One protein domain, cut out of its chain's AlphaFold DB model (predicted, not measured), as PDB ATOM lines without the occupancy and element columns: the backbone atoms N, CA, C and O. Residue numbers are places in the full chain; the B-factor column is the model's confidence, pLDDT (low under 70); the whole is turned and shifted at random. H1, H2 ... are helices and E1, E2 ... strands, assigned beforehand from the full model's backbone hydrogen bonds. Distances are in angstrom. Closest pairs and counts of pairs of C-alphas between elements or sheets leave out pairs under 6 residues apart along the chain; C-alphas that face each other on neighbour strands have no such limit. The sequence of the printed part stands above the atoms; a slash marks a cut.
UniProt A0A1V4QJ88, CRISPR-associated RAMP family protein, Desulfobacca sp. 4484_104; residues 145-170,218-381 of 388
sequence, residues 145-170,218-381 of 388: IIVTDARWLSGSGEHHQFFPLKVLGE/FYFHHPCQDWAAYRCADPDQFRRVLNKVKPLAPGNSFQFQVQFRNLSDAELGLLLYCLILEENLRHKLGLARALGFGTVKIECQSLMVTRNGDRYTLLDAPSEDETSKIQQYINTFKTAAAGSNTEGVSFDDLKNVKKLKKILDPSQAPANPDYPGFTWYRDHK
ATOM      1  N   ILE A 145     274.555  99.146 183.920       97.25
ATOM      2  CA  ILE A 145     273.472  99.140 182.935       97.25
ATOM      3  C   ILE A 145     272.897  97.730 182.797       97.25
ATOM      4  O   ILE A 145     273.641  96.750 182.751       97.25
ATOM      5  N   ILE A 146     271.576  97.643 182.691       96.38
ATOM      6  CA  ILE A 146     270.836  96.432 182.345       96.38
ATOM      7  C   ILE A 146     269.901  96.784 181.190       96.38
ATOM      8  O   ILE A 146     269.164  97.762 181.268       96.38
ATOM      9  N   VAL A 147     269.927  95.988 180.123       96.81
ATOM     10  CA  VAL A 147     269.024  96.126 178.973       96.81
ATOM     11  C   VAL A 147     268.082  94.931 178.991       96.81
ATOM     12  O   VAL A 147     268.549  93.795 179.043       96.81
ATOM     13  N   THR A 148     266.775  95.174 178.996       97.69
ATOM     14  CA  THR A 148     265.780  94.096 178.954       97.69
ATOM     15  C   THR A 148     265.606  93.561 177.539       97.69
ATOM     16  O   THR A 148     265.978  94.209 176.560       97.69
ATOM     17  N   ASP A 149     264.934  92.418 177.424       96.94
ATOM     18  CA  ASP A 149     264.470  91.931 176.130       96.94
ATOM     19  C   ASP A 149     263.549  92.949 175.448       96.94
ATOM     20  O   ASP A 149     262.751  93.638 176.097       96.94
ATOM     21  N   ALA A 150     263.660  93.020 174.122       95.25
ATOM     22  CA  ALA A 150     262.797  93.833 173.285       95.25
ATOM     23  C   ALA A 150     261.520  93.065 172.940       95.25
ATOM     24  O   ALA A 150     261.554  92.030 172.277       95.25
ATOM     25  N   ARG A 151     260.378  93.584 173.390       96.56
ATOM     26  CA  ARG A 151     259.051  93.028 173.124       96.56
ATOM     27  C   ARG A 151     258.501  93.603 171.833       96.56
ATOM     28  O   ARG A 151     258.530  94.814 171.638       96.56
ATOM     29  N   TRP A 152     257.997  92.737 170.964       96.06
ATOM     30  CA  TRP A 152     257.311  93.154 169.747       96.06
ATOM     31  C   TRP A 152     256.006  93.873 170.100       96.06
ATOM     32  O   TRP A 152     255.226  93.369 170.905       96.06
ATOM     33  N   LEU A 153     255.793  95.052 169.517       95.19
ATOM     34  CA  LEU A 153     254.587  95.856 169.720       95.19
ATOM     35  C   LEU A 153     253.652  95.790 168.513       95.19
ATOM     36  O   LEU A 153     252.449  95.603 168.667       95.19
ATOM     37  N   SER A 154     254.198  95.998 167.316       95.75
ATOM     38  CA  SER A 154     253.419  96.101 166.084       95.75
ATOM     39  C   SER A 154     254.286  95.905 164.839       95.75
ATOM     40  O   SER A 154     255.518  95.888 164.910       95.75
ATOM     41  N   GLY A 155     253.631  95.754 163.687       92.44
ATOM     42  CA  GLY A 155     254.254  95.555 162.377       92.44
ATOM     43  C   GLY A 155     253.846  94.230 161.741       92.44
ATOM     44  O   GLY A 155     253.001  93.509 162.261       92.44
ATOM     45  N   SER A 156     254.436  93.898 160.596       89.50
ATOM     46  CA  SER A 156     254.101  92.668 159.862       89.50
ATOM     47  C   SER A 156     254.843  91.422 160.362       89.50
ATOM     48  O   SER A 156     254.653  90.342 159.813       89.50
ATOM     49  N   GLY A 157     255.693  91.554 161.383       90.50
ATOM     50  CA  GLY A 157     256.485  90.460 161.935       90.50
ATOM     51  C   GLY A 157     257.566  89.961 160.976       90.50
ATOM     52  O   GLY A 157     258.128  90.718 160.174       90.50
ATOM     53  N   GLU A 158     257.889  88.677 161.100       89.94
ATOM     54  CA  GLU A 158     258.824  87.974 160.225       89.94
ATOM     55  C   GLU A 158     258.180  87.603 158.888       89.94
ATOM     56  O   GLU A 158     257.001  87.263 158.808       89.94
ATOM     57  N   HIS A 159     258.986  87.564 157.830       83.00
ATOM     58  CA  HIS A 159     258.575  86.942 156.579       83.00
ATOM     59  C   HIS A 159     258.207  85.462 156.787       83.00
ATOM     60  O   HIS A 159     258.903  84.709 157.472       83.00
ATOM     61  N   HIS A 160     257.140  85.016 156.116       76.75
ATOM     62  CA  HIS A 160     256.638  83.642 156.237       76.75
ATOM     63  C   HIS A 160     257.637  82.580 155.759       76.75
ATOM     64  O   HIS A 160     257.706  81.484 156.320       76.75
ATOM     65  N   GLN A 161     258.414  82.893 154.720       83.62
ATOM     66  CA  GLN A 161     259.352  81.960 154.108       83.62
ATOM     67  C   GLN A 161     260.790  82.248 154.523       83.62
ATOM     68  O   GLN A 161     261.210  83.398 154.656       83.62
ATOM     69  N   PHE A 162     261.566  81.175 154.657       87.19
ATOM     70  CA  PHE A 162     263.007  81.291 154.818       87.19
ATOM     71  C   PHE A 162     263.639  81.908 153.571       87.19
ATOM     72  O   PHE A 162     263.492  81.413 152.452       87.19
ATOM     73  N   PHE A 163     264.410  82.957 153.802       85.94
ATOM     74  CA  PHE A 163     265.194  83.666 152.818       85.94
ATOM     75  C   PHE A 163     266.633  83.110 152.795       85.94
ATOM     76  O   PHE A 163     267.359  83.256 153.785       85.94
ATOM     77  N   PRO A 164     267.073  82.436 151.713       90.12
ATOM     78  CA  PRO A 164     268.448  81.956 151.591       90.12
ATOM     79  C   PRO A 164     269.371  83.119 151.210       90.12
ATOM     80  O   PRO A 164     269.291  83.632 150.096       90.12
ATOM     81  N   LEU A 165     270.248  83.538 152.119       89.81
ATOM     82  CA  LEU A 165     271.137  84.688 151.916       89.81
ATOM     83  C   LEU A 165     272.263  84.382 150.915       89.81
ATOM     84  O   LEU A 165     272.847  83.298 150.944       89.81
ATOM     85  N   LYS A 166     272.630  85.365 150.083       87.69
ATOM     86  CA  LYS A 166     273.832  85.345 149.232       87.69
ATOM     87  C   LYS A 166     275.068  85.011 150.077       87.69
ATOM     88  O   LYS A 166     275.307  85.607 151.129       87.69
ATOM     89  N   VAL A 167     275.882  84.069 149.603       86.56
ATOM     90  CA  VAL A 167     277.109  83.647 150.293       86.56
ATOM     91  C   VAL A 167     278.240  84.620 149.961       86.56
ATOM     92  O   VAL A 167     278.851  84.549 148.897       86.56
ATOM     93  N   LEU A 168     278.523  85.542 150.884       82.94
ATOM     94  CA  LEU A 168     279.596  86.533 150.716       82.94
ATOM     95  C   LEU A 168     280.984  85.989 151.093       82.94
ATOM     96  O   LEU A 168     281.991  86.461 150.581       82.94
ATOM     97  N   GLY A 169     281.056  84.975 151.959       81.81
ATOM     98  CA  GLY A 169     282.324  84.537 152.547       81.81
ATOM     99  C   GLY A 169     282.953  85.613 153.442       81.81
ATOM    100  O   GLY A 169     282.312  86.597 153.818       81.81
ATOM    101  N   GLU A 170     284.217  85.422 153.799       84.62
ATOM    102  CA  GLU A 170     284.983  86.383 154.590       84.62
ATOM    103  C   GLU A 170     286.452  86.397 154.158       84.62
ATOM    104  O   GLU A 170     286.960  85.380 153.669       84.62
ATOM    105  N   PHE A 218     282.884  98.000 159.653       90.56
ATOM    106  CA  PHE A 218     281.536  98.563 159.598       90.56
ATOM    107  C   PHE A 218     280.874  98.243 158.256       90.56
ATOM    108  O   PHE A 218     281.554  97.880 157.296       90.56
ATOM    109  N   TYR A 219     279.549  98.373 158.208       91.06
ATOM    110  CA  TYR A 219     278.751  98.182 157.001       91.06
ATOM    111  C   TYR A 219     277.820  99.378 156.824       91.06
ATOM    112  O   TYR A 219     277.139  99.761 157.773       91.06
ATOM    113  N   PHE A 220     277.779  99.930 155.614       92.06
ATOM    114  CA  PHE A 220     276.806 100.931 155.196       92.06
ATOM    115  C   PHE A 220     275.370 100.399 155.269       92.06
ATOM    116  O   PHE A 220     275.108  99.192 155.187       92.06
ATOM    117  N   HIS A 221     274.420 101.320 155.397       91.12
ATOM    118  CA  HIS A 221     273.014 101.028 155.143       91.12
ATOM    119  C   HIS A 221     272.777 100.833 153.646       91.12
ATOM    120  O   HIS A 221     273.508 101.365 152.819       91.12
ATOM    121  N   HIS A 222     271.787 100.012 153.300       86.12
ATOM    122  CA  HIS A 222     271.428  99.777 151.908       86.12
ATOM    123  C   HIS A 222     270.065 100.424 151.687       86.12
ATOM    124  O   HIS A 222     269.113 100.026 152.362       86.12
ATOM    125  N   PRO A 223     269.960 101.410 150.786       68.25
ATOM    126  CA  PRO A 223     268.672 101.992 150.424       68.25
ATOM    127  C   PRO A 223     267.855 101.057 149.517       68.25
ATOM    128  O   PRO A 223     266.650 101.239 149.374       68.25
ATOM    129  N   CYS A 224     268.500 100.049 148.909       64.56
ATOM    130  CA  CYS A 224     267.858  99.099 148.009       64.56
ATOM    131  C   CYS A 224     266.822  98.237 148.745       64.56
ATOM    132  O   CYS A 224     267.147  97.526 149.696       64.56
ATOM    133  N   GLN A 225     265.582  98.290 148.258       62.06
ATOM    134  CA  GLN A 225     264.461  97.490 148.748       62.06
ATOM    135  C   GLN A 225     264.254  96.196 147.952       62.06
ATOM    136  O   GLN A 225     263.324  95.461 148.258       62.06
ATOM    137  N   ASP A 226     265.076  95.896 146.939       71.44
ATOM    138  CA  ASP A 226     264.966  94.626 146.225       71.44
ATOM    139  C   ASP A 226     265.747  93.528 146.953       71.44
ATOM    140  O   ASP A 226     266.949  93.324 146.767       71.44
ATOM    141  N   TRP A 227     265.026  92.798 147.799       69.94
ATOM    142  CA  TRP A 227     265.569  91.676 148.550       69.94
ATOM    143  C   TRP A 227     266.046  90.556 147.623       69.94
ATOM    144  O   TRP A 227     266.945  89.815 148.012       69.94
ATOM    145  N   ALA A 228     265.510  90.427 146.402       71.25
ATOM    146  CA  ALA A 228     265.894  89.357 145.482       71.25
ATOM    147  C   ALA A 228     267.388  89.410 145.129       71.25
ATOM    148  O   ALA A 228     268.026  88.360 145.032       71.25
ATOM    149  N   ALA A 229     267.974  90.611 145.058       74.06
ATOM    150  CA  ALA A 229     269.404  90.817 144.821       74.06
ATOM    151  C   ALA A 229     270.307  90.194 145.907       74.06
ATOM    152  O   ALA A 229     271.486  89.914 145.671       74.06
ATOM    153  N   TYR A 230     269.761  89.949 147.101       80.00
ATOM    154  CA  TYR A 230     270.482  89.377 148.239       80.00
ATOM    155  C   TYR A 230     270.208  87.889 148.441       80.00
ATOM    156  O   TYR A 230     270.706  87.297 149.404       80.00
ATOM    157  N   ARG A 231     269.442  87.271 147.538       85.06
ATOM    158  CA  ARG A 231     269.132  85.845 147.581       85.06
ATOM    159  C   ARG A 231     270.283  85.028 146.996       85.06
ATOM    160  O   ARG A 231     270.928  85.422 146.028       85.06
ATOM    161  N   CYS A 232     270.546  83.861 147.571       85.88
ATOM    162  CA  CYS A 232     271.428  82.878 146.953       85.88
ATOM    163  C   CYS A 232     270.774  82.333 145.675       85.88
ATOM    164  O   CYS A 232     269.677  81.777 145.744       85.88
ATOM    165  N   ALA A 233     271.450  82.499 144.532       84.44
ATOM    166  CA  ALA A 233     270.963  82.037 143.232       84.44
ATOM    167  C   ALA A 233     270.927  80.503 143.120       84.44
ATOM    168  O   ALA A 233     269.991  79.965 142.539       84.44
ATOM    169  N   ASP A 234     271.903  79.809 143.719       85.31
ATOM    170  CA  ASP A 234     271.995  78.341 143.736       85.31
ATOM    171  C   ASP A 234     272.172  77.816 145.178       85.31
ATOM    172  O   ASP A 234     273.293  77.615 145.657       85.31
ATOM    173  N   PRO A 235     271.070  77.631 145.928       84.69
ATOM    174  CA  PRO A 235     271.123  77.149 147.306       84.69
ATOM    175  C   PRO A 235     271.750  75.757 147.472       84.69
ATOM    176  O   PRO A 235     272.339  75.485 148.524       84.69
ATOM    177  N   ASP A 236     271.632  74.884 146.470       85.38
ATOM    178  CA  ASP A 236     272.084  73.494 146.554       85.38
ATOM    179  C   ASP A 236     273.606  73.405 146.463       85.38
ATOM    180  O   ASP A 236     274.238  72.698 147.263       85.38
ATOM    181  N   GLN A 237     274.215  74.212 145.587       83.69
ATOM    182  CA  GLN A 237     275.668  74.365 145.501       83.69
ATOM    183  C   GLN A 237     276.282  74.779 146.849       83.69
ATOM    184  O   GLN A 237     277.347  74.290 147.239       83.69
ATOM    185  N   PHE A 238     275.601  75.653 147.594       81.38
ATOM    186  CA  PHE A 238     276.107  76.223 148.844       81.38
ATOM    187  C   PHE A 238     275.517  75.603 150.113       81.38
ATOM    188  O   PHE A 238     275.727  76.137 151.202       81.38
ATOM    189  N   ARG A 239     274.849  74.446 150.029       83.31
ATOM    190  CA  ARG A 239     274.097  73.839 151.147       83.31
ATOM    191  C   ARG A 239     274.841  73.728 152.488       83.31
ATOM    192  O   ARG A 239     274.203  73.685 153.530       83.31
ATOM    193  N   ARG A 240     276.180  73.643 152.476       83.75
ATOM    194  CA  ARG A 240     277.028  73.515 153.682       83.75
ATOM    195  C   ARG A 240     277.354  74.843 154.372       83.75
ATOM    196  O   ARG A 240     277.790  74.824 155.514       83.75
ATOM    197  N   VAL A 241     277.210  75.963 153.667       83.25
ATOM    198  CA  VAL A 241     277.618  77.305 154.127       83.25
ATOM    199  C   VAL A 241     276.497  78.340 153.998       83.25
ATOM    200  O   VAL A 241     276.660  79.489 154.406       83.25
ATOM    201  N   LEU A 242     275.367  77.950 153.409       87.25
ATOM    202  CA  LEU A 242     274.206  78.799 153.206       87.25
ATOM    203  C   LEU A 242     273.495  79.081 154.530       87.25
ATOM    204  O   LEU A 242     273.081  78.162 155.234       87.25
ATOM    205  N   ASN A 243     273.247  80.360 154.797       88.50
ATOM    206  CA  ASN A 243     272.372  80.781 155.883       88.50
ATOM    207  C   ASN A 243     270.960  81.024 155.348       88.50
ATOM    208  O   ASN A 243     270.758  81.844 154.449       88.50
ATOM    209  N   LYS A 244     269.979  80.327 155.923       90.38
ATOM    210  CA  LYS A 244     268.551  80.571 155.695       90.38
ATOM    211  C   LYS A 244     268.004  81.339 156.891       90.38
ATOM    212  O   LYS A 244     268.124  80.869 158.017       90.38
ATOM    213  N   VAL A 245     267.419  82.509 156.654       90.00
ATOM    214  CA  VAL A 245     266.914  83.391 157.720       90.00
ATOM    215  C   VAL A 245     265.443  83.714 157.508       90.00
ATOM    216  O   VAL A 245     264.971  83.694 156.377       90.00
ATOM    217  N   LYS A 246     264.723  84.044 158.577       90.25
ATOM    218  CA  LYS A 246     263.419  84.707 158.493       90.25
ATOM    219  C   LYS A 246     263.608  86.165 158.885       90.25
ATOM    220  O   LYS A 246     263.768  86.459 160.066       90.25
ATOM    221  N   PRO A 247     263.731  87.073 157.915       88.44
ATOM    222  CA  PRO A 247     263.933  88.466 158.249       88.44
ATOM    223  C   PRO A 247     262.637  89.114 158.719       88.44
ATOM    224  O   PRO A 247     261.550  88.723 158.301       88.44
ATOM    225  N   LEU A 248     262.772  90.141 159.552       90.06
ATOM    226  CA  LEU A 248     261.669  91.021 159.906       90.06
ATOM    227  C   LEU A 248     261.350  91.938 158.725       90.06
ATOM    228  O   LEU A 248     262.258  92.533 158.136       90.06
ATOM    229  N   ALA A 249     260.065  92.054 158.401       88.19
ATOM    230  CA  ALA A 249     259.592  93.026 157.427       88.19
ATOM    231  C   ALA A 249     259.870  94.468 157.917       88.19
ATOM    232  O   ALA A 249     259.981  94.708 159.127       88.19
ATOM    233  N   PRO A 250     259.983  95.456 157.014       89.19
ATOM    234  CA  PRO A 250     260.058  96.860 157.411       89.19
ATOM    235  C   PRO A 250     258.843  97.296 158.250       89.19
ATOM    236  O   PRO A 250     257.738  96.795 158.059       89.19
ATOM    237  N   GLY A 251     259.044  98.245 159.169       91.12
ATOM    238  CA  GLY A 251     257.964  98.821 159.984       91.12
ATOM    239  C   GLY A 251     257.613  98.050 161.261       91.12
ATOM    240  O   GLY A 251     256.640  98.393 161.923       91.12
ATOM    241  N   ASN A 252     258.388  97.024 161.626       94.81
ATOM    242  CA  ASN A 252     258.251  96.389 162.935       94.81
ATOM    243  C   ASN A 252     258.755  97.303 164.059       94.81
ATOM    244  O   ASN A 252     259.861  97.840 163.978       94.81
ATOM    245  N   SER A 253     257.967  97.395 165.127       96.62
ATOM    246  CA  SER A 253     258.256  98.196 166.315       96.62
ATOM    247  C   SER A 253     258.414  97.299 167.534       96.62
ATOM    248  O   SER A 253     257.632  96.369 167.747       96.62
ATOM    249  N   PHE A 254     259.421  97.599 168.352       97.12
ATOM    250  CA  PHE A 254     259.729  96.873 169.578       97.12
ATOM    251  C   PHE A 254     259.951  97.851 170.727       97.12
ATOM    252  O   PHE A 254     260.404  98.972 170.508       97.12
ATOM    253  N   GLN A 255     259.690  97.405 171.951       97.88
ATOM    254  CA  GLN A 255     259.935  98.172 173.167       97.88
ATOM    255  C   GLN A 255     260.807  97.373 174.128       97.88
ATOM    256  O   GLN A 255     260.569  96.191 174.370       97.88
ATOM    257  N   PHE A 256     261.808  98.035 174.691       97.88
ATOM    258  CA  PHE A 256     262.676  97.504 175.733       97.88
ATOM    259  C   PHE A 256     262.943  98.594 176.766       97.88
ATOM    260  O   PHE A 256     262.692  99.773 176.523       97.88
ATOM    261  N   GLN A 257     263.457  98.192 177.922       98.00
ATOM    262  CA  GLN A 257     263.840  99.091 178.996       98.00
ATOM    263  C   GLN A 257     265.348  99.021 179.218       98.00
ATOM    264  O   GLN A 257     265.965  97.956 179.140       98.00
ATOM    265  N   VAL A 258     265.936 100.175 179.523       97.88
ATOM    266  CA  VAL A 258     267.330 100.290 179.949       97.88
ATOM    267  C   VAL A 258     267.330 100.812 181.373       97.88
ATOM    268  O   VAL A 258     266.933 101.944 181.628       97.88
ATOM    269  N   GLN A 259     267.761  99.974 182.306       96.25
ATOM    270  CA  GLN A 259     267.936 100.355 183.698       96.25
ATOM    271  C   GLN A 259     269.389 100.742 183.922       96.25
ATOM    272  O   GLN A 259     270.301 100.070 183.434       96.25
ATOM    273  N   PHE A 260     269.611 101.797 184.692       95.81
ATOM    274  CA  PHE A 260     270.947 102.229 185.067       95.81
ATOM    275  C   PHE A 260     271.022 102.573 186.554       95.81
ATOM    276  O   PHE A 260     270.009 102.769 187.224       95.81
ATOM    277  N   ARG A 261     272.242 102.623 187.090       93.31
ATOM    278  CA  ARG A 261     272.502 103.021 188.478       93.31
ATOM    279  C   ARG A 261     273.773 103.846 188.573       93.31
ATOM    280  O   ARG A 261     274.763 103.501 187.936       93.31
ATOM    281  N   ASN A 262     273.754 104.871 189.422       92.25
ATOM    282  CA  ASN A 262     274.924 105.683 189.769       92.25
ATOM    283  C   ASN A 262     275.721 106.133 188.533       92.25
ATOM    284  O   ASN A 262     276.939 105.955 188.489       92.25
ATOM    285  N   LEU A 263     275.024 106.632 187.509       95.31
ATOM    286  CA  LEU A 263     275.659 107.290 186.373       95.31
ATOM    287  C   LEU A 263     275.719 108.786 186.663       95.31
ATOM    288  O   LEU A 263     274.732 109.360 187.121       95.31
ATOM    289  N   SER A 264     276.863 109.401 186.393       95.12
ATOM    290  CA  SER A 264     276.945 110.858 186.294       95.12
ATOM    291  C   SER A 264     276.146 111.364 185.088       95.12
ATOM    292  O   SER A 264     275.881 110.613 184.146       95.12
ATOM    293  N   ASP A 265     275.827 112.656 185.067       96.44
ATOM    294  CA  ASP A 265     275.112 113.289 183.953       96.44
ATOM    295  C   ASP A 265     275.823 113.079 182.601       96.44
ATOM    296  O   ASP A 265     275.176 112.846 181.580       96.44
ATOM    297  N   ALA A 266     277.162 113.100 182.591       96.69
ATOM    298  CA  ALA A 266     277.960 112.839 181.393       96.69
ATOM    299  C   ALA A 266     277.921 111.359 180.966       96.69
ATOM    300  O   ALA A 266     277.854 111.057 179.776       96.69
ATOM    301  N   GLU A 267     277.930 110.418 181.912       97.00
ATOM    302  CA  GLU A 267     277.809 108.984 181.612       97.00
ATOM    303  C   GLU A 267     276.411 108.621 181.102       97.00
ATOM    304  O   GLU A 267     276.279 107.839 180.158       97.00
ATOM    305  N   LEU A 268     275.369 109.216 181.691       97.50
ATOM    306  CA  LEU A 268     273.997 109.085 181.209       97.50
ATOM    307  C   LEU A 268     273.859 109.691 179.808       97.50
ATOM    308  O   LEU A 268     273.277 109.062 178.928       97.50
ATOM    309  N   GLY A 269     274.465 110.856 179.564       97.94
ATOM    310  CA  GLY A 269     274.538 111.468 178.239       97.94
ATOM    311  C   GLY A 269     275.198 110.576 177.186       97.94
ATOM    312  O   GLY A 269     274.684 110.463 176.073       97.94
ATOM    313  N   LEU A 270     276.293 109.893 177.540       97.31
ATOM    314  CA  LEU A 270     276.956 108.924 176.664       97.31
ATOM    315  C   LEU A 270     276.037 107.736 176.345       97.31
ATOM    316  O   LEU A 270     275.903 107.362 175.182       97.31
ATOM    317  N   LEU A 271     275.390 107.156 177.362       97.75
ATOM    318  CA  LEU A 271     274.442 106.054 177.175       97.75
ATOM    319  C   LEU A 271     273.277 106.465 176.265       97.75
ATOM    320  O   LEU A 271     272.950 105.741 175.323       97.75
ATOM    321  N   LEU A 272     272.684 107.632 176.526       97.75
ATOM    322  CA  LEU A 272     271.597 108.182 175.724       97.75
ATOM    323  C   LEU A 272     272.044 108.407 174.280       97.75
ATOM    324  O   LEU A 272     271.336 107.977 173.380       97.75
ATOM    325  N   TYR A 273     273.231 108.973 174.044       97.12
ATOM    326  CA  TYR A 273     273.764 109.150 172.691       97.12
ATOM    327  C   TYR A 273     274.006 107.813 171.967       97.12
ATOM    328  O   TYR A 273     273.744 107.692 170.774       97.12
ATOM    329  N   CYS A 274     274.469 106.776 172.673       95.81
ATOM    330  CA  CYS A 274     274.643 105.445 172.085       95.81
ATOM    331  C   CYS A 274     273.323 104.784 171.656       95.81
ATOM    332  O   CYS A 274     273.355 103.884 170.818       95.81
ATOM    333  N   LEU A 275     272.187 105.191 172.223       96.69
ATOM    334  CA  LEU A 275     270.862 104.664 171.886       96.69
ATOM    335  C   LEU A 275     270.147 105.584 170.889       96.69
ATOM    336  O   LEU A 275     269.744 105.138 169.818       96.69
ATOM    337  N   ILE A 276     270.043 106.864 171.223       97.06
ATOM    338  CA  ILE A 276     269.297 107.901 170.518       97.06
ATOM    339  C   ILE A 276     270.279 108.673 169.634       97.06
ATOM    340  O   ILE A 276     270.894 109.657 170.048       97.06
ATOM    341  N   LEU A 277     270.459 108.180 168.412       96.25
ATOM    342  CA  LEU A 277     271.277 108.862 167.412       96.25
ATOM    343  C   LEU A 277     270.532 110.064 166.817       96.25
ATOM    344  O   LEU A 277     269.319 110.202 166.974       96.25
ATOM    345  N   GLU A 278     271.258 110.915 166.090       95.12
ATOM    346  CA  GLU A 278     270.650 112.000 165.318       95.12
ATOM    347  C   GLU A 278     269.610 111.489 164.296       95.12
ATOM    348  O   GLU A 278     269.688 110.357 163.818       95.12
ATOM    349  N   GLU A 279     268.642 112.337 163.927       94.25
ATOM    350  CA  GLU A 279     267.451 111.944 163.150       94.25
ATOM    351  C   GLU A 279     267.764 111.272 161.803       94.25
ATOM    352  O   GLU A 279     267.014 110.410 161.346       94.25
ATOM    353  N   ASN A 280     268.878 111.621 161.162       95.06
ATOM    354  CA  ASN A 280     269.323 111.024 159.901       95.06
ATOM    355  C   ASN A 280     270.077 109.693 160.078       95.06
ATOM    356  O   ASN A 280     270.249 108.958 159.107       95.06
ATOM    357  N   LEU A 281     270.521 109.348 161.287       96.56
ATOM    358  CA  LEU A 281     271.362 108.179 161.537       96.56
ATOM    359  C   LEU A 281     270.545 106.952 161.941       96.56
ATOM    360  O   LEU A 281     269.481 107.042 162.554       96.56
ATOM    361  N   ARG A 282     271.051 105.765 161.612       95.94
ATOM    362  CA  ARG A 282     270.426 104.488 161.964       95.94
ATOM    363  C   ARG A 282     271.447 103.541 162.583       95.94
ATOM    364  O   ARG A 282     272.634 103.579 162.282       95.94
ATOM    365  N   HIS A 283     270.964 102.643 163.434       95.94
ATOM    366  CA  HIS A 283     271.756 101.538 163.969       95.94
ATOM    367  C   HIS A 283     271.754 100.349 163.013       95.94
ATOM    368  O   HIS A 283     270.815 100.159 162.236       95.94
ATOM    369  N   LYS A 284     272.790  99.508 163.113       93.56
ATOM    370  CA  LYS A 284     272.946  98.281 162.317       93.56
ATOM    371  C   LYS A 284     273.047  97.039 163.208       93.56
ATOM    372  O   LYS A 284     274.124  96.699 163.709       93.56
ATOM    373  N   LEU A 285     271.949  96.310 163.391       92.31
ATOM    374  CA  LEU A 285     271.842  95.190 164.335       92.31
ATOM    375  C   LEU A 285     271.581  93.845 163.639       92.31
ATOM    376  O   LEU A 285     271.027  93.790 162.552       92.31
ATOM    377  N   GLY A 286     271.985  92.742 164.266       91.31
ATOM    378  CA  GLY A 286     271.690  91.395 163.765       91.31
ATOM    379  C   GLY A 286     272.591  90.880 162.634       91.31
ATOM    380  O   GLY A 286     273.709  91.356 162.409       91.31
ATOM    381  N   LEU A 287     272.108  89.825 161.975       89.56
ATOM    382  CA  LEU A 287     272.781  89.102 160.893       89.56
ATOM    383  C   LEU A 287     272.626  89.839 159.548       89.56
ATOM    384  O   LEU A 287     271.794  90.726 159.404       89.56
ATOM    385  N   ALA A 288     273.435  89.468 158.549       88.75
ATOM    386  CA  ALA A 288     273.321  89.959 157.171       88.75
ATOM    387  C   ALA A 288     273.486  91.485 157.001       88.75
ATOM    388  O   ALA A 288     273.020  92.060 156.019       88.75
ATOM    389  N   ARG A 289     274.225  92.144 157.908       89.75
ATOM    390  CA  ARG A 289     274.518  93.590 157.834       89.75
ATOM    391  C   ARG A 289     275.130  94.020 156.494       89.75
ATOM    392  O   ARG A 289     274.770  95.073 155.982       89.75
ATOM    393  N   ALA A 290     276.007  93.185 155.930       87.69
ATOM    394  CA  ALA A 290     276.640  93.388 154.622       87.69
ATOM    395  C   ALA A 290     275.656  93.309 153.441       87.69
ATOM    396  O   ALA A 290     275.963  93.759 152.351       87.69
ATOM    397  N   LEU A 291     274.486  92.705 153.637       86.25
ATOM    398  CA  LEU A 291     273.425  92.630 152.633       86.25
ATOM    399  C   LEU A 291     272.347  93.693 152.887       86.25
ATOM    400  O   LEU A 291     271.261  93.605 152.335       86.25
ATOM    401  N   GLY A 292     272.601  94.662 153.773       86.62
ATOM    402  CA  GLY A 292     271.654  95.741 154.047       86.62
ATOM    403  C   GLY A 292     270.694  95.518 155.211       86.62
ATOM    404  O   GLY A 292     270.040  96.471 155.633       86.62
ATOM    405  N   PHE A 293     270.680  94.339 155.825       88.69
ATOM    406  CA  PHE A 293     269.727  93.999 156.883       88.69
ATOM    407  C   PHE A 293     270.035  94.740 158.190       88.69
ATOM    408  O   PHE A 293     271.156  95.218 158.406       88.69
ATOM    409  N   GLY A 294     269.035  94.820 159.070       91.12
ATOM    410  CA  GLY A 294     269.243  95.264 160.446       91.12
ATOM    411  C   GLY A 294     269.316  96.772 160.650       91.12
ATOM    412  O   GLY A 294     269.911  97.214 161.626       91.12
ATOM    413  N   THR A 295     268.774  97.559 159.724       93.56
ATOM    414  CA  THR A 295     268.659  99.014 159.878       93.56
ATOM    415  C   THR A 295     267.533  99.327 160.860       93.56
ATOM    416  O   THR A 295     266.384  99.002 160.575       93.56
ATOM    417  N   VAL A 296     267.849  99.957 161.993       95.00
ATOM    418  CA  VAL A 296     266.849 100.315 163.012       95.00
ATOM    419  C   VAL A 296     267.026 101.756 163.488       95.00
ATOM    420  O   VAL A 296     268.142 102.277 163.527       95.00
ATOM    421  N   LYS A 297     265.917 102.394 163.858       96.56
ATOM    422  CA  LYS A 297     265.896 103.643 164.624       96.56
ATOM    423  C   LYS A 297     265.534 103.288 166.066       96.56
ATOM    424  O   LYS A 297     264.691 102.420 166.274       96.56
ATOM    425  N   ILE A 298     266.193 103.914 167.034       97.38
ATOM    426  CA  ILE A 298     265.863 103.772 168.454       97.38
ATOM    427  C   ILE A 298     265.463 105.157 168.949       97.38
ATOM    428  O   ILE A 298     266.196 106.123 168.750       97.38
ATOM    429  N   GLU A 299     264.298 105.232 169.576       96.31
ATOM    430  CA  GLU A 299     263.742 106.449 170.156       96.31
ATOM    431  C   GLU A 299     263.483 106.201 171.641       96.31
ATOM    432  O   GLU A 299     263.114 105.095 172.042       96.31
ATOM    433  N   CYS A 300     263.697 107.223 172.466       96.44
ATOM    434  CA  CYS A 300     263.376 107.152 173.884       96.44
ATOM    435  C   CYS A 300     261.981 107.727 174.112       96.44
ATOM    436  O   CYS A 300     261.736 108.889 173.801       96.44
ATOM    437  N   GLN A 301     261.079 106.906 174.648       95.56
ATOM    438  CA  GLN A 301     259.712 107.323 174.966       95.56
ATOM    439  C   GLN A 301     259.623 108.050 176.309       95.56
ATOM    440  O   GLN A 301     258.813 108.958 176.457       95.56
ATOM    441  N   SER A 302     260.439 107.642 177.281       97.00
ATOM    442  CA  SER A 302     260.425 108.196 178.634       97.00
ATOM    443  C   SER A 302     261.760 107.973 179.340       97.00
ATOM    444  O   SER A 302     262.340 106.889 179.220       97.00
ATOM    445  N   LEU A 303     262.197 108.944 180.140       97.50
ATOM    446  CA  LEU A 303     263.353 108.843 181.030       97.50
ATOM    447  C   LEU A 303     262.918 109.102 182.476       97.50
ATOM    448  O   LEU A 303     262.647 110.240 182.846       97.50
ATOM    449  N   MET A 304     262.909 108.048 183.291       95.38
ATOM    450  CA  MET A 304     262.574 108.129 184.715       95.38
ATOM    451  C   MET A 304     263.845 108.046 185.560       95.38
ATOM    452  O   MET A 304     264.605 107.081 185.437       95.38
ATOM    453  N   VAL A 305     264.071 109.035 186.425       93.12
ATOM    454  CA  VAL A 305     265.275 109.128 187.265       93.12
ATOM    455  C   VAL A 305     264.888 109.163 188.738       93.12
ATOM    456  O   VAL A 305     264.039 109.942 189.153       93.12
ATOM    457  N   THR A 306     265.537 108.327 189.549       87.88
ATOM    458  CA  THR A 306     265.430 108.372 191.015       87.88
ATOM    459  C   THR A 306     266.774 108.799 191.592       87.88
ATOM    460  O   THR A 306     267.792 108.164 191.298       87.88
ATOM    461  N   ARG A 307     266.806 109.836 192.435       83.06
ATOM    462  CA  ARG A 307     268.042 110.291 193.086       83.06
ATOM    463  C   ARG A 307     268.214 109.565 194.426       83.06
ATOM    464  O   ARG A 307     267.272 109.363 195.183       83.06
ATOM    465  N   ASN A 308     269.434 109.091 194.694       65.69
ATOM    466  CA  ASN A 308     269.718 108.133 195.778       65.69
ATOM    467  C   ASN A 308     269.375 108.630 197.197       65.69
ATOM    468  O   ASN A 308     269.221 107.792 198.082       65.69
ATOM    469  N   GLY A 309     269.246 109.944 197.420       61.28
ATOM    470  CA  GLY A 309     268.790 110.486 198.707       61.28
ATOM    471  C   GLY A 309     267.369 110.046 199.075       61.28
ATOM    472  O   GLY A 309     267.062 109.885 200.256       61.28
ATOM    473  N   ASP A 310     266.539 109.749 198.074       57.12
ATOM    474  CA  ASP A 310     265.104 109.520 198.263       57.12
ATOM    475  C   ASP A 310     264.774 108.038 198.518       57.12
ATOM    476  O   ASP A 310     263.796 107.712 199.183       57.12
ATOM    477  N   ARG A 311     265.629 107.111 198.054       57.72
ATOM    478  CA  ARG A 311     265.412 105.648 198.152       57.72
ATOM    479  C   ARG A 311     265.556 105.057 199.547       57.72
ATOM    480  O   ARG A 311     265.005 103.993 199.807       57.72
ATOM    481  N   TYR A 312     266.338 105.696 200.409       61.94
ATOM    482  CA  TYR A 312     266.558 105.236 201.784       61.94
ATOM    483  C   TYR A 312     265.753 106.045 202.807       61.94
ATOM    484  O   TYR A 312     265.820 105.760 203.999       61.94
ATOM    485  N   THR A 313     265.001 107.047 202.344       61.19
ATOM    486  CA  THR A 313     264.169 107.923 203.176       61.19
ATOM    487  C   THR A 313     262.676 107.703 202.931       61.19
ATOM    488  O   THR A 313     261.888 107.880 203.857       61.19
ATOM    489  N   LEU A 314     262.281 107.260 201.732       61.34
ATOM    490  CA  LEU A 314     260.890 107.014 201.349       61.34
ATOM    491  C   LEU A 314     260.709 105.581 200.830       61.34
ATOM    492  O   LEU A 314     261.497 105.098 200.020       61.34
ATOM    493  N   LEU A 315     259.643 104.914 201.289       62.41
ATOM    494  CA  LEU A 315     259.260 103.564 200.847       62.41
ATOM    495  C   LEU A 315     258.950 103.534 199.335       62.41
ATOM    496  O   LEU A 315     259.301 102.574 198.655       62.41
ATOM    497  N   ASP A 316     258.380 104.631 198.826       64.19
ATOM    498  CA  ASP A 316     258.117 104.908 197.413       64.19
ATOM    499  C   ASP A 316     258.883 106.170 196.994       64.19
ATOM    500  O   ASP A 316     258.330 107.270 196.943       64.19
ATOM    501  N   ALA A 317     260.186 106.042 196.740       66.19
ATOM    502  CA  ALA A 317     260.965 107.158 196.213       66.19
ATOM    503  C   ALA A 317     260.404 107.579 194.842       66.19
ATOM    504  O   ALA A 317     260.438 106.769 193.902       66.19
ATOM    505  N   PRO A 318     259.885 108.813 194.696       75.88
ATOM    506  CA  PRO A 318     259.292 109.241 193.444       75.88
ATOM    507  C   PRO A 318     260.362 109.249 192.357       75.88
ATOM    508  O   PRO A 318     261.501 109.664 192.564       75.88
ATOM    509  N   SER A 319     259.995 108.748 191.182       83.38
ATOM    510  CA  SER A 319     260.824 108.924 189.994       83.38
ATOM    511  C   SER A 319     260.433 110.226 189.318       83.38
ATOM    512  O   SER A 319     259.255 110.453 189.047       83.38
ATOM    513  N   GLU A 320     261.420 111.064 189.037       90.44
ATOM    514  CA  GLU A 320     261.235 112.267 188.239       90.44
ATOM    515  C   GLU A 320     261.203 111.883 186.759       90.44
ATOM    516  O   GLU A 320     262.059 111.127 186.287       90.44
ATOM    517  N   ASP A 321     260.215 112.399 186.028       95.00
ATOM    518  CA  ASP A 321     260.211 112.340 184.570       95.00
ATOM    519  C   ASP A 321     261.154 113.425 184.032       95.00
ATOM    520  O   ASP A 321     260.871 114.624 184.080       95.00
ATOM    521  N   GLU A 322     262.307 112.992 183.535       96.44
ATOM    522  CA  GLU A 322     263.331 113.852 182.952       96.44
ATOM    523  C   GLU A 322     263.417 113.694 181.427       96.44
ATOM    524  O   GLU A 322     264.437 114.019 180.814       96.44
ATOM    525  N   THR A 323     262.344 113.235 180.776       96.75
ATOM    526  CA  THR A 323     262.297 113.040 179.316       96.75
ATOM    527  C   THR A 323     262.641 114.319 178.545       96.75
ATOM    528  O   THR A 323     263.372 114.278 177.555       96.75
ATOM    529  N   SER A 324     262.218 115.488 179.035       96.88
ATOM    530  CA  SER A 324     262.555 116.789 178.433       96.88
ATOM    531  C   SER A 324     264.040 117.170 178.558       96.88
ATOM    532  O   SER A 324     264.521 118.008 177.796       96.88
ATOM    533  N   LYS A 325     264.791 116.538 179.473       97.31
ATOM    534  CA  LYS A 325     266.219 116.799 179.726       97.31
ATOM    535  C   LYS A 325     267.155 115.882 178.931       97.31
ATOM    536  O   LYS A 325     268.372 116.027 179.035       97.31
ATOM    537  N   ILE A 326     266.643 114.967 178.100       97.19
ATOM    538  CA  ILE A 326     267.473 114.029 177.316       97.19
ATOM    539  C   ILE A 326     268.564 114.761 176.520       97.19
ATOM    540  O   ILE A 326     269.740 114.394 176.586       97.19
ATOM    541  N   GLN A 327     268.205 115.837 175.811       96.81
ATOM    542  CA  GLN A 327     269.175 116.595 175.019       96.81
ATOM    543  C   GLN A 327     270.204 117.318 175.899       96.81
ATOM    544  O   GLN A 327     271.365 117.438 175.511       96.81
ATOM    545  N   GLN A 328     269.806 117.763 177.095       97.94
ATOM    546  CA  GLN A 328     270.720 118.361 178.067       97.94
ATOM    547  C   GLN A 328     271.786 117.346 178.497       97.94
ATOM    548  O   GLN A 328     272.968 117.667 178.430       97.94
ATOM    549  N   TYR A 329     271.401 116.115 178.846       98.25
ATOM    550  CA  TYR A 329     272.356 115.053 179.188       98.25
ATOM    551  C   TYR A 329     273.320 114.740 178.039       98.25
ATOM    552  O   TYR A 329     274.534 114.686 178.244       98.25
ATOM    553  N   ILE A 330     272.806 114.593 176.812       97.88
ATOM    554  CA  ILE A 330     273.642 114.362 175.622       97.88
ATOM    555  C   ILE A 330     274.636 115.517 175.422       97.88
ATOM    556  O   ILE A 330     275.809 115.277 175.136       97.88
ATOM    557  N   ASN A 331     274.206 116.765 175.613       97.62
ATOM    558  CA  ASN A 331     275.085 117.930 175.513       97.62
ATOM    559  C   ASN A 331     276.149 117.945 176.622       97.62
ATOM    560  O   ASN A 331     277.308 118.234 176.331       97.62
ATOM    561  N   THR A 332     275.802 117.574 177.859       97.88
ATOM    562  CA  THR A 332     276.766 117.421 178.964       97.88
ATOM    563  C   THR A 332     277.864 116.423 178.603       97.88
ATOM    564  O   THR A 332     279.049 116.716 178.768       97.88
ATOM    565  N   PHE A 333     277.489 115.275 178.030       97.31
ATOM    566  CA  PHE A 333     278.444 114.307 177.491       97.31
ATOM    567  C   PHE A 333     279.329 114.914 176.393       97.31
ATOM    568  O   PHE A 333     280.554 114.809 176.470       97.31
ATOM    569  N   LYS A 334     278.734 115.555 175.379       96.44
ATOM    570  CA  LYS A 334     279.489 116.126 174.253       96.44
ATOM    571  C   LYS A 334     280.493 117.186 174.717       96.44
ATOM    572  O   LYS A 334     281.611 117.213 174.208       96.44
ATOM    573  N   THR A 335     280.131 118.003 175.706       96.12
ATOM    574  CA  THR A 335     281.027 118.990 176.329       96.12
ATOM    575  C   THR A 335     282.169 118.317 177.090       96.12
ATOM    576  O   THR A 335     283.327 118.688 176.900       96.12
ATOM    577  N   ALA A 336     281.882 117.286 177.892       95.06
ATOM    578  CA  ALA A 336     282.919 116.519 178.584       95.06
ATOM    579  C   ALA A 336     283.897 115.860 177.592       95.06
ATOM    580  O   ALA A 336     285.111 115.953 177.762       95.06
ATOM    581  N   ALA A 337     283.379 115.274 176.507       93.38
ATOM    582  CA  ALA A 337     284.190 114.675 175.450       93.38
ATOM    583  C   ALA A 337     285.021 115.713 174.672       93.38
ATOM    584  O   ALA A 337     286.145 115.421 174.260       93.38
ATOM    585  N   ALA A 338     284.498 116.929 174.479       93.06
ATOM    586  CA  ALA A 338     285.239 118.034 173.875       93.06
ATOM    587  C   ALA A 338     286.443 118.456 174.742       93.06
ATOM    588  O   ALA A 338     287.519 118.717 174.213       93.06
ATOM    589  N   GLY A 339     286.287 118.457 176.069       90.00
ATOM    590  CA  GLY A 339     287.349 118.832 177.008       90.00
ATOM    591  C   GLY A 339     288.469 117.798 177.176       90.00
ATOM    592  O   GLY A 339     289.543 118.150 177.655       90.00
ATOM    593  N   SER A 340     288.248 116.535 176.794       87.56
ATOM    594  CA  SER A 340     289.186 115.433 177.062       87.56
ATOM    595  C   SER A 340     289.794 114.784 175.815       87.56
ATOM    596  O   SER A 340     290.529 113.802 175.940       87.56
ATOM    597  N   ASN A 341     289.456 115.241 174.604       88.69
ATOM    598  CA  ASN A 341     289.943 114.606 173.378       88.69
ATOM    599  C   ASN A 341     291.283 115.180 172.903       88.69
ATOM    600  O   ASN A 341     291.591 116.354 173.076       88.69
ATOM    601  N   THR A 342     292.062 114.335 172.231       87.38
ATOM    602  CA  THR A 342     293.402 114.674 171.730       87.38
ATOM    603  C   THR A 342     293.391 115.598 170.512       87.38
ATOM    604  O   THR A 342     294.443 116.095 170.128       87.38
ATOM    605  N   GLU A 343     292.242 115.775 169.853       90.19
ATOM    606  CA  GLU A 343     292.115 116.624 168.663       90.19
ATOM    607  C   GLU A 343     291.776 118.085 169.021       90.19
ATOM    608  O   GLU A 343     291.893 118.948 168.156       90.19
ATOM    609  N   GLY A 344     291.393 118.379 170.272       91.00
ATOM    610  CA  GLY A 344     291.035 119.727 170.731       91.00
ATOM    611  C   GLY A 344     289.776 120.299 170.070       91.00
ATOM    612  O   GLY A 344     289.637 121.515 169.967       91.00
ATOM    613  N   VAL A 345     288.880 119.438 169.577       95.06
ATOM    614  CA  VAL A 345     287.669 119.830 168.831       95.06
ATOM    615  C   VAL A 345     286.392 119.370 169.531       95.06
ATOM    616  O   VAL A 345     286.431 118.603 170.494       95.06
ATOM    617  N   SER A 346     285.236 119.830 169.044       95.75
ATOM    618  CA  SER A 346     283.938 119.340 169.515       95.75
ATOM    619  C   SER A 346     283.782 117.835 169.251       95.75
ATOM    620  O   SER A 346     284.391 117.285 168.329       95.75
ATOM    621  N   PHE A 347     282.926 117.155 170.023       94.94
ATOM    622  CA  PHE A 347     282.651 115.727 169.821       94.94
ATOM    623  C   PHE A 347     282.213 115.407 168.380       94.94
ATOM    624  O   PHE A 347     282.666 114.428 167.787       94.94
ATOM    625  N   ASP A 348     281.363 116.256 167.801       94.94
ATOM    626  CA  ASP A 348     280.837 116.074 166.448       94.94
ATOM    627  C   ASP A 348     281.889 116.341 165.361       94.94
ATOM    628  O   ASP A 348     281.744 115.879 164.226       94.94
ATOM    629  N   ASP A 349     282.976 117.035 165.713       95.81
ATOM    630  CA  ASP A 349     284.072 117.361 164.810       95.81
ATOM    631  C   ASP A 349     285.200 116.336 164.769       95.81
ATOM    632  O   ASP A 349     286.009 116.382 163.833       95.81
ATOM    633  N   LEU A 350     285.223 115.387 165.710       95.44
ATOM    634  CA  LEU A 350     286.223 114.325 165.757       95.44
ATOM    635  C   LEU A 350     286.236 113.522 164.453       95.44
ATOM    636  O   LEU A 350     285.194 113.108 163.927       95.44
ATOM    637  N   LYS A 351     287.433 113.242 163.923       93.44
ATOM    638  CA  LYS A 351     287.583 112.596 162.604       93.44
ATOM    639  C   LYS A 351     286.925 111.222 162.550       93.44
ATOM    640  O   LYS A 351     286.364 110.836 161.524       93.44
ATOM    641  N   ASN A 352     287.018 110.458 163.635       91.44
ATOM    642  CA  ASN A 352     286.389 109.144 163.756       91.44
ATOM    643  C   ASN A 352     284.859 109.245 163.881       91.44
ATOM    644  O   ASN A 352     284.168 108.439 163.263       91.44
ATOM    645  N   VAL A 353     284.335 110.239 164.605       94.50
ATOM    646  CA  VAL A 353     282.890 110.477 164.756       94.50
ATOM    647  C   VAL A 353     282.277 110.902 163.425       94.50
ATOM    648  O   VAL A 353     281.299 110.296 163.000       94.50
ATOM    649  N   LYS A 354     282.898 111.830 162.686       95.06
ATOM    650  CA  LYS A 354     282.456 112.208 161.329       95.06
ATOM    651  C   LYS A 354     282.380 111.006 160.384       95.06
ATOM    652  O   LYS A 354     281.389 110.823 159.679       95.06
ATOM    653  N   LYS A 355     283.409 110.150 160.395       93.38
ATOM    654  CA  LYS A 355     283.427 108.908 159.601       93.38
ATOM    655  C   LYS A 355     282.332 107.935 160.031       93.38
ATOM    656  O   LYS A 355     281.691 107.341 159.170       93.38
ATOM    657  N   LEU A 356     282.114 107.776 161.337       94.81
ATOM    658  CA  LEU A 356     281.059 106.919 161.870       94.81
ATOM    659  C   LEU A 356     279.679 107.420 161.433       94.81
ATOM    660  O   LEU A 356     278.920 106.647 160.860       94.81
ATOM    661  N   LYS A 357     279.389 108.714 161.615       95.50
ATOM    662  CA  LYS A 357     278.126 109.338 161.196       95.50
ATOM    663  C   LYS A 357     277.858 109.146 159.707       95.50
ATOM    664  O   LYS A 357     276.761 108.745 159.346       95.50
ATOM    665  N   LYS A 358     278.875 109.306 158.853       93.75
ATOM    666  CA  LYS A 358     278.752 109.028 157.412       93.75
ATOM    667  C   LYS A 358     278.319 107.585 157.117       93.75
ATOM    668  O   LYS A 358     277.580 107.357 156.172       93.75
ATOM    669  N   ILE A 359     278.791 106.607 157.891       93.38
ATOM    670  CA  ILE A 359     278.431 105.194 157.692       93.38
ATOM    671  C   ILE A 359     277.024 104.891 158.227       93.38
ATOM    672  O   ILE A 359     276.313 104.081 157.632       93.38
ATOM    673  N   LEU A 360     276.643 105.523 159.342       94.88
ATOM    674  CA  LEU A 360     275.340 105.349 159.991       94.88
ATOM    675  C   LEU A 360     274.208 106.124 159.301       94.88
ATOM    676  O   LEU A 360     273.045 105.836 159.564       94.88
ATOM    677  N   ASP A 361     274.520 107.089 158.436       94.69
ATOM    678  CA  ASP A 361     273.544 107.848 157.651       94.69
ATOM    679  C   ASP A 361     273.176 107.092 156.357       94.69
ATOM    680  O   ASP A 361     274.010 106.977 155.451       94.69
ATOM    681  N   PRO A 362     271.933 106.592 156.208       91.56
ATOM    682  CA  PRO A 362     271.508 105.912 154.989       91.56
ATOM    683  C   PRO A 362     271.528 106.790 153.734       91.56
ATOM    684  O   PRO A 362     271.669 106.247 152.641       91.56
ATOM    685  N   SER A 363     271.415 108.117 153.862       90.88
ATOM    686  CA  SER A 363     271.476 109.050 152.726       90.88
ATOM    687  C   SER A 363     272.896 109.240 152.184       90.88
ATOM    688  O   SER A 363     273.078 109.620 151.032       90.88
ATOM    689  N   GLN A 364     273.906 108.941 153.006       90.81
ATOM    690  CA  GLN A 364     275.326 109.015 152.651       90.81
ATOM    691  C   GLN A 364     275.884 107.663 152.192       90.81
ATOM    692  O   GLN A 364     277.070 107.555 151.857       90.81
ATOM    693  N   ALA A 365     275.052 106.619 152.195       86.50
ATOM    694  CA  ALA A 365     275.441 105.317 151.694       86.50
ATOM    695  C   ALA A 365     275.685 105.381 150.175       86.50
ATOM    696  O   ALA A 365     274.930 106.034 149.451       86.50
ATOM    697  N   PRO A 366     276.704 104.673 149.655       83.19
ATOM    698  CA  PRO A 366     276.838 104.469 148.217       83.19
ATOM    699  C   PRO A 366     275.543 103.888 147.628       83.19
ATOM    700  O   PRO A 366     274.886 103.087 148.288       83.19
ATOM    701  N   ALA A 367     275.196 104.238 146.384       72.81
ATOM    702  CA  ALA A 367     273.924 103.836 145.760       72.81
ATOM    703  C   ALA A 367     273.676 102.312 145.772       72.81
ATOM    704  O   ALA A 367     272.539 101.863 145.894       72.81
ATOM    705  N   ASN A 368     274.743 101.514 145.685       69.62
ATOM    706  CA  ASN A 368     274.692 100.068 145.853       69.62
ATOM    707  C   ASN A 368     275.989  99.584 146.521       69.62
ATOM    708  O   ASN A 368     276.953  99.259 145.819       69.62
ATOM    709  N   PRO A 369     276.072  99.588 147.863       76.81
ATOM    710  CA  PRO A 369     277.260  99.122 148.551       76.81
ATOM    711  C   PRO A 369     277.281  97.589 148.492       76.81
ATOM    712  O   PRO A 369     276.758  96.926 149.381       76.81
ATOM    713  N   ASP A 370     277.848  97.002 147.433       77.75
ATOM    714  CA  ASP A 370     278.099  95.555 147.387       77.75
ATOM    715  C   ASP A 370     279.440  95.246 148.058       77.75
ATOM    716  O   ASP A 370     280.446  95.935 147.859       77.75
ATOM    717  N   TYR A 371     279.451  94.195 148.871       85.19
ATOM    718  CA  TYR A 371     280.657  93.741 149.549       85.19
ATOM    719  C   TYR A 371     281.236  92.550 148.798       85.19
ATOM    720  O   TYR A 371     280.485  91.749 148.235       85.19
ATOM    721  N   PRO A 372     282.567  92.378 148.819       84.94
ATOM    722  CA  PRO A 372     283.191  91.260 148.141       84.94
ATOM    723  C   PRO A 372     282.581  89.914 148.533       84.94
ATOM    724  O   PRO A 372     282.428  89.605 149.717       84.94
ATOM    725  N   GLY A 373     282.243  89.124 147.514       82.81
ATOM    726  CA  GLY A 373     281.836  87.733 147.662       82.81
ATOM    727  C   GLY A 373     283.028  86.778 147.753       82.81
ATOM    728  O   GLY A 373     284.181  87.166 147.544       82.81
ATOM    729  N   PHE A 374     282.748  85.491 147.974       79.12
ATOM    730  CA  PHE A 374     283.772  84.451 148.127       79.12
ATOM    731  C   PHE A 374     284.764  84.423 146.953       79.12
ATOM    732  O   PHE A 374     285.979  84.453 147.154       79.12
ATOM    733  N   THR A 375     284.245  84.431 145.723       81.44
ATOM    734  CA  THR A 375     285.050  84.448 144.493       81.44
ATOM    735  C   THR A 375     285.941  85.684 144.425       81.44
ATOM    736  O   THR A 375     287.126  85.578 144.117       81.44
ATOM    737  N   TRP A 376     285.409  86.849 144.806       86.62
ATOM    738  CA  TRP A 376     286.182  88.085 144.817       86.62
ATOM    739  C   TRP A 376     287.356  87.988 145.794       86.62
ATOM    740  O   TRP A 376     288.483  88.280 145.401       86.62
ATOM    741  N   TYR A 377     287.125  87.521 147.029       85.38
ATOM    742  CA  TYR A 377     288.194  87.362 148.026       85.38
ATOM    743  C   TYR A 377     289.301  86.423 147.555       85.38
ATOM    744  O   TYR A 377     290.474  86.682 147.823       85.38
ATOM    745  N   ARG A 378     288.939  85.345 146.852       81.69
ATOM    746  CA  ARG A 378     289.901  84.407 146.273       81.69
ATOM    747  C   ARG A 378     290.747  85.070 145.182       81.69
ATOM    748  O   ARG A 378     291.966  84.923 145.188       81.69
ATOM    749  N   ASP A 379     290.114  85.826 144.291       85.31
ATOM    750  CA  ASP A 379     290.754  86.359 143.082       85.31
ATOM    751  C   ASP A 379     291.469  87.713 143.320       85.31
ATOM    752  O   ASP A 379     292.280  88.160 142.500       85.31
ATOM    753  N   HIS A 380     291.193  88.373 144.452       85.56
ATOM    754  CA  HIS A 380     291.739  89.686 144.839       85.56
ATOM    755  C   HIS A 380     292.462  89.663 146.191       85.56
ATOM    756  O   HIS A 380     292.651  90.700 146.837       85.56
ATOM    757  N   LYS A 381     292.887  88.478 146.630       85.12
ATOM    758  CA  LYS A 381     293.694  88.319 147.838       85.12
ATOM    759  C   LYS A 381     294.968  89.159 147.734       85.12
ATOM    760  O   LYS A 381     295.720  88.993 146.786       85.12
TER     761      LYS A 381
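Overview. This is residues 145 to 170 and 218 to 381 of the 388 residues of the protein "CRISPR-associated RAMP family protein" of Desulfobacca sp. 4484_104 (UniProt A0A1V4QJ88). This loose, elongated body has little regular structure: H2 and H4 cross toward one end, antiparallel strand pairs E1-E4 and E2-E3 follow along one edge, H1 and H6 toward the other end. Six named helices and four strands hold 66 of 190 printed residues, mostly helix. The C-alphas' radius of gyration is 21.1 A, the spans 67 by 43 by 26 A.

Along the chain. Find C-alpha 145 at (273.472, 99.140, 182.935), starting E1, residues 145-147, then E2 151-154, H1 227-230, E3 253-255, E4 258-260, H2 265-275, H3 308-311, H4 323-340, 27.1 A long, H5 351-360 and H6 374-379, ending with C-alpha 379 at (290.754, 86.359, 143.082).

Arrangement. H2 touches H4 about perpendicular, at 75 degrees, closest C-alphas Gly 269 and Ile 330, 4.0 A. Across E2-E3, find N 151 and O 255 within hydrogen-bond range, 2.8 A. H2, H5 and H6 have every O i to N i+4 pair within range, H4 12 of 14.

Size, cuts and confidence. Across cut-out residues 171-217, C-alphas 170 and 218 are 13.6 A apart. The H2-H3 link is long; low confidence includes 308-317.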